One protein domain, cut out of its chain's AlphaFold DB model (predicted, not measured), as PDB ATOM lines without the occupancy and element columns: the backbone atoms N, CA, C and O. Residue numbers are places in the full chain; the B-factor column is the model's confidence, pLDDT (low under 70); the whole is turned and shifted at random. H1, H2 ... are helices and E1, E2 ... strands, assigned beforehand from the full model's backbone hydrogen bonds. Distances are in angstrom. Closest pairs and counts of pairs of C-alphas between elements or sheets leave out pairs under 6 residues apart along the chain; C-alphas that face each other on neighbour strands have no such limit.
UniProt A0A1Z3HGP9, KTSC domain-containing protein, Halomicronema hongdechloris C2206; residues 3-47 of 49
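AT A GLANCE: This is residues 3 to 47 of the 49 residues of the protein "KTSC domain-containing protein" of Halomicronema hongdechloris C2206 (UniProt A0A1Z3HGP9). Picture a small two-stranded ribbon, E1 beside E2, at one end of the domain and two short helices, H1 and H2, meeting at a corner at the other. The printed part leaves the ribbon after E1, passes through both helices and comes back to it as E2, while residues 3 to 8 make a loop before E1. You will find 45 printed residues with two named helices and two named strands, in the order E1, H1, H2, E2; the sheet's order is E1 - E2, antiparallel, and the class is mixed, helices and strands. The whole is compact, with a radius of gyration of the C-alphas of 10.4 A, and it spans 27 by 22 by 15 A.

HOW THE PARTS SIT: Look first at strand E1, residues 9 to 12, and its neighbour E2, residues 43 to 46: they are antiparallel, at 150 degrees between their directions. Check N 11 and O 44, 2.9 A apart, and N 46 and O 9, 2.8 A apart, both within hydrogen-bond range. Next find helix H1, residues 17 to 25, and helix H2, residues 29 to 36. They only just touch, with 3 pairs of C-alphas within 8 A, and touch only at the corner by their link; their closest C-alphas, those of Leu 23 and Lys 29, are 6.0 A apart. Their lines stand at a steep tilt of 38 degrees, opposite ways. E1 and H2 are apart, and so are H1 and E2. In H1 and H2 every O i to N i+4 pair is within hydrogen-bond range.

IN THESE COORDINATES: Find C-alpha 9 at (86.674, 145.838, 32.239); from there E1 runs 9.9 A to C-alpha 12. H1 begins at C-alpha 17, at (74.634, 156.487, 43.685), and measures 12.4 A; H2 measures 10.4 A. E2 runs 9.3 A, ending at C-alpha 46, at (91.057, 146.621, 35.035).

THE WHOLE: The C-alphas farthest apart, those of Asp 27 and Arg 47, are 28.1 A apart. The printed part has no cut. The links E1 to H1 and H1 to H2 are tight, and H2 to E2 is short. The mean pLDDT of the printed part is 92.4, and no printed residue is under 70.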
ATOM      1  N   ILE A   3      81.785 145.715  32.581       92.44
ATOM      2  CA  ILE A   3      82.396 144.777  31.639       92.44
ATOM      3  C   ILE A   3      81.787 145.044  30.265       92.44
ATOM      4  O   ILE A   3      80.577 144.928  30.088       92.44
ATOM      5  N   PHE A   4      82.620 145.413  29.297       90.25
ATOM      6  CA  PHE A   4      82.186 145.622  27.919       90.25
ATOM      7  C   PHE A   4      82.253 144.315  27.127       90.25
ATOM      8  O   PHE A   4      83.093 143.457  27.400       90.25
ATOM      9  N   ASN A   5      81.445 144.208  26.069       90.44
ATOM     10  CA  ASN A   5      81.438 143.047  25.164       90.44
ATOM     11  C   ASN A   5      82.805 142.769  24.515       90.44
ATOM     12  O   ASN A   5      83.076 141.649  24.101       90.44
ATOM     13  N   SER A   6      83.700 143.761  24.468       88.12
ATOM     14  CA  SER A   6      85.085 143.581  24.023       88.12
ATOM     15  C   SER A   6      85.974 142.835  25.035       88.12
ATOM     16  O   SER A   6      87.184 142.764  24.835       88.12
ATOM     17  N   GLY A   7      85.434 142.406  26.179       88.50
ATOM     18  CA  GLY A   7      86.172 141.797  27.293       88.50
ATOM     19  C   GLY A   7      86.947 142.791  28.168       88.50
ATOM     20  O   GLY A   7      87.515 142.407  29.190       88.50
ATOM     21  N   LYS A   8      86.958 144.080  27.807       91.31
ATOM     22  CA  LYS A   8      87.598 145.128  28.610       91.31
ATOM     23  C   LYS A   8      86.724 145.434  29.820       91.31
ATOM     24  O   LYS A   8      85.517 145.630  29.687       91.31
ATOM     25  N   THR A   9      87.347 145.495  30.987       94.12
ATOM     26  CA  THR A   9      86.674 145.838  32.239       94.12
ATOM     27  C   THR A   9      87.168 147.196  32.701       94.12
ATOM     28  O   THR A   9      88.373 147.405  32.788       94.12
ATOM     29  N   TYR A  10      86.252 148.106  33.009       93.31
ATOM     30  CA  TYR A  10      86.580 149.426  33.537       93.31
ATOM     31  C   TYR A  10      85.976 149.607  34.927       93.31
ATOM     32  O   TYR A  10      84.830 149.223  35.194       93.31
ATOM     33  N   GLN A  11      86.750 150.205  35.820       94.25
ATOM     34  CA  GLN A  11      86.284 150.662  37.117       94.25
ATOM     35  C   GLN A  11      86.106 152.174  37.056       94.25
ATOM     36  O   GLN A  11      87.084 152.895  36.897       94.25
ATOM     37  N   TYR A  12      84.855 152.621  37.146       93.81
ATOM     38  CA  TYR A  12      84.506 154.030  37.285       93.81
ATOM     39  C   TYR A  12      84.495 154.395  38.768       93.81
ATOM     40  O   TYR A  12      83.987 153.614  39.583       93.81
ATOM     41  N   SER A  13      85.060 155.554  39.088       93.06
ATOM     42  CA  SER A  13      85.167 156.111  40.436       93.06
ATOM     43  C   SER A  13      84.359 157.400  40.533       93.06
ATOM     44  O   SER A  13      84.059 158.012  39.513       93.06
ATOM     45  N   GLU A  14      84.006 157.799  41.759       94.50
ATOM     46  CA  GLU A  14      83.289 159.061  42.033       94.50
ATOM     47  C   GLU A  14      81.922 159.177  41.336       94.50
ATOM     48  O   GLU A  14      81.376 160.264  41.189       94.50
ATOM     49  N   VAL A  15      81.345 158.043  40.933       91.75
ATOM     50  CA  VAL A  15      80.004 157.991  40.351       91.75
ATOM     51  C   VAL A  15      78.976 158.113  41.481       91.75
ATOM     52  O   VAL A  15      79.000 157.277  42.392       91.75
ATOM     53  N   PRO A  16      78.067 159.102  41.440       94.44
ATOM     54  CA  PRO A  16      76.972 159.214  42.392       94.44
ATOM     55  C   PRO A  16      76.099 157.960  42.394       94.44
ATOM     56  O   PRO A  16      75.905 157.313  41.363       94.44
ATOM     57  N   GLN A  17      75.528 157.636  43.554       93.38
ATOM     58  CA  GLN A  17      74.634 156.487  43.685       93.38
ATOM     59  C   GLN A  17      73.425 156.586  42.738       93.38
ATOM     60  O   GLN A  17      73.074 155.594  42.109       93.38
ATOM     61  N   GLU A  18      72.858 157.780  42.564       94.00
ATOM     62  CA  GLU A  18      71.752 158.033  41.630       94.00
ATOM     63  C   GLU A  18      72.119 157.638  40.193       94.00
ATOM     64  O   GLU A  18      71.419 156.852  39.568       94.00
ATOM     65  N   THR A  19      73.290 158.057  39.703       92.31
ATOM     66  CA  THR A  19      73.773 157.694  38.361       92.31
ATOM     67  C   THR A  19      73.952 156.181  38.197       92.31
ATOM     68  O   THR A  19      73.770 155.648  37.099       92.31
ATOM     69  N   TYR A  20      74.320 155.473  39.270       91.56
ATOM     70  CA  TYR A  20      74.390 154.012  39.271       91.56
ATOM     71  C   TYR A  20      72.996 153.372  39.202       91.56
ATOM     72  O   TYR A  20      72.796 152.435  38.426       91.56
ATOM     73  N   GLU A  21      72.032 153.881  39.963       94.94
ATOM     74  CA  GLU A  21      70.641 153.416  39.946       94.94
ATOM     75  C   GLU A  21      69.979 153.674  38.584       94.94
ATOM     76  O   GLU A  21      69.379 152.768  38.004       94.94
ATOM     77  N   GLU A  22      70.186 154.857  38.009       93.81
ATOM     78  CA  GLU A  22      69.737 155.219  36.664       93.81
ATOM     79  C   GLU A  22      70.359 154.316  35.588       93.81
ATOM     80  O   GLU A  22      69.655 153.833  34.702       93.81
ATOM     81  N   LEU A  23      71.655 153.985  35.687       93.44
ATOM     82  CA  LEU A  23      72.303 153.015  34.791       93.44
ATOM     83  C   LEU A  23      71.666 151.617  34.899       93.44
ATOM     84  O   LEU A  23      71.552 150.883  33.903       93.44
ATOM     85  N   LEU A  24      71.298 151.198  36.111       92.75
ATOM     86  CA  LEU A  24      70.625 149.921  36.332       92.75
ATOM     87  C   LEU A  24      69.218 149.921  35.724       92.75
ATOM     88  O   LEU A  24      68.862 148.919  35.097       92.75
ATOM     89  N   ALA A  25      68.491 151.035  35.836       95.31
ATOM     90  CA  ALA A  25      67.143 151.222  35.304       95.31
ATOM     91  C   ALA A  25      67.092 151.485  33.787       95.31
ATOM     92  O   ALA A  25      66.073 151.215  33.161       95.31
ATOM     93  N   ALA A  26      68.174 151.981  33.179       95.12
ATOM     94  CA  ALA A  26      68.200 152.336  31.764       95.12
ATOM     95  C   ALA A  26      67.955 151.132  30.836       95.12
ATOM     96  O   ALA A  26      68.648 150.107  30.929       95.12
ATOM     97  N   ASP A  27      67.061 151.326  29.857       93.44
ATOM     98  CA  ASP A  27      66.732 150.352  28.804       93.44
ATOM     99  C   ASP A  27      67.966 149.939  27.992       93.44
ATOM    100  O   ASP A  27      68.149 148.779  27.625       93.44
ATOM    101  N   SER A  28      68.857 150.903  27.736       94.19
ATOM    102  CA  SER A  28      70.128 150.684  27.052       94.19
ATOM    103  C   SER A  28      71.288 151.218  27.877       94.19
ATOM    104  O   SER A  28      71.654 152.393  27.807       94.19
ATOM    105  N   LYS A  29      71.936 150.305  28.603       92.50
ATOM    106  CA  LYS A  29      73.130 150.590  29.416       92.50
ATOM    107  C   LYS A  29      74.247 151.207  28.584       92.50
ATOM    108  O   LYS A  29      74.897 152.149  29.016       92.50
ATOM    109  N   GLY A  30      74.434 150.724  27.355       91.62
ATOM    110  CA  GLY A  30      75.441 151.261  26.442       91.62
ATOM    111  C   GLY A  30      75.156 152.698  25.997       91.62
ATOM    112  O   GLY A  30      76.091 153.491  25.903       91.62
ATOM    113  N   SER A  31      73.889 153.043  25.736       93.25
ATOM    114  CA  SER A  31      73.499 154.413  25.369       93.25
ATOM    115  C   SER A  31      73.665 155.367  26.549       93.25
ATOM    116  O   SER A  31      74.331 156.392  26.425       93.25
ATOM    117  N   TYR A  32      73.149 154.972  27.716       94.44
ATOM    118  CA  TYR A  32      73.273 155.733  28.956       94.44
ATOM    119  C   TYR A  32      74.743 156.007  29.299       94.44
ATOM    120  O   TYR A  32      75.141 157.150  29.505       94.44
ATOM    121  N   MET A  33      75.589 154.973  29.253       93.00
ATOM    122  CA  MET A  33      77.014 155.133  29.528       93.00
ATOM    123  C   MET A  33      77.707 156.086  28.558       93.00
ATOM    124  O   MET A  33      78.521 156.884  29.005       93.00
ATOM    125  N   ARG A  34      77.407 156.031  27.254       92.44
ATOM    126  CA  ARG A  34      77.994 156.968  26.280       92.44
ATOM    127  C   ARG A  34      77.570 158.412  26.511       92.44
ATOM    128  O   ARG A  34      78.356 159.298  26.222       92.44
ATOM    129  N   SER A  35      76.347 158.631  26.983       91.25
ATOM    130  CA  SER A  35      75.814 159.978  27.179       91.25
ATOM    131  C   SER A  35      76.239 160.614  28.501       91.25
ATOM    132  O   SER A  35      76.317 161.835  28.563       91.25
ATOM    133  N   LEU A  36      76.422 159.814  29.557       87.62
ATOM    134  CA  LEU A  36      76.498 160.326  30.930       87.62
ATOM    135  C   LEU A  36      77.695 159.817  31.733       87.62
ATOM    136  O   LEU A  36      77.984 160.381  32.781       87.62
ATOM    137  N   MET A  37      78.379 158.750  31.298       89.38
ATOM    138  CA  MET A  37      79.466 158.156  32.088       89.38
ATOM    139  C   MET A  37      80.835 158.184  31.413       89.38
ATOM    140  O   MET A  37      81.836 158.466  32.071       89.38
ATOM    141  N   ILE A  38      80.894 157.852  30.123       89.12
ATOM    142  CA  ILE A  38      82.129 157.847  29.335       89.12
ATOM    143  C   ILE A  38      82.631 159.288  29.226       89.12
ATOM    144  O   ILE A  38      81.855 160.187  28.934       89.12
ATOM    145  N   ASP A  39      83.917 159.490  29.516       89.62
ATOM    146  CA  ASP A  39      84.603 160.792  29.567       89.62
ATOM    147  C   ASP A  39      84.094 161.787  30.633       89.62
ATOM    148  O   ASP A  39      84.705 162.836  30.828       89.62
ATOM    149  N   CYS A  40      83.039 161.447  31.383       91.31
ATOM    150  CA  CYS A  40      82.509 162.272  32.475       91.31
ATOM    151  C   CYS A  40      83.078 161.901  33.848       91.31
ATOM    152  O   CYS A  40      83.214 162.771  34.706       91.31
ATOM    153  N   TYR A  41      83.413 160.627  34.063       93.00
ATOM    154  CA  TYR A  41      83.925 160.144  35.347       93.00
ATOM    155  C   TYR A  41      85.323 159.540  35.215       93.00
ATOM    156  O   TYR A  41      85.605 158.849  34.226       93.00
ATOM    157  N   PRO A  42      86.187 159.710  36.236       93.12
ATOM    158  CA  PRO A  42      87.463 159.018  36.301       93.12
ATOM    159  C   PRO A  42      87.266 157.507  36.178       93.12
ATOM    160  O   PRO A  42      86.450 156.905  36.885       93.12
ATOM    161  N   CYS A  43      88.029 156.875  35.287       93.38
ATOM    162  CA  CYS A  43      87.962 155.435  35.105       93.38
ATOM    163  C   CYS A  43      89.343 154.803  34.920       93.38
ATOM    164  O   CYS A  43      90.262 155.399  34.357       93.38
ATOM    165  N   ALA A  44      89.481 153.567  35.396       94.00
ATOM    166  CA  ALA A  44      90.688 152.766  35.256       94.00
ATOM    167  C   ALA A  44      90.383 151.455  34.526       94.00
ATOM    168  O   ALA A  44      89.403 150.766  34.831       94.00
ATOM    169  N   LEU A  45      91.240 151.092  33.567       94.00
ATOM    170  CA  LEU A  45      91.181 149.786  32.916       94.00
ATOM    171  C   LEU A  45      91.650 148.710  33.901       94.00
ATOM    172  O   LEU A  45      92.811 148.675  34.308       94.00
ATOM    173  N   MET A  46      90.754 147.786  34.221       94.06
ATOM    174  CA  MET A  46      91.057 146.621  35.035       94.06
ATOM    175  C   MET A  46      91.698 145.544  34.163       94.06
ATOM    176  O   MET A  46      91.061 144.975  33.271       94.06
ATOM    177  N   ARG A  47      92.966 145.233  34.441       85.88
ATOM    178  CA  ARG A  47      93.630 144.035  33.919       85.88
ATOM    179  C   ARG A  47      93.381 142.880  34.884       85.88
ATOM    180  O   ARG A  47      93.623 143.020  36.081       85.88
TER     181      ARG A  47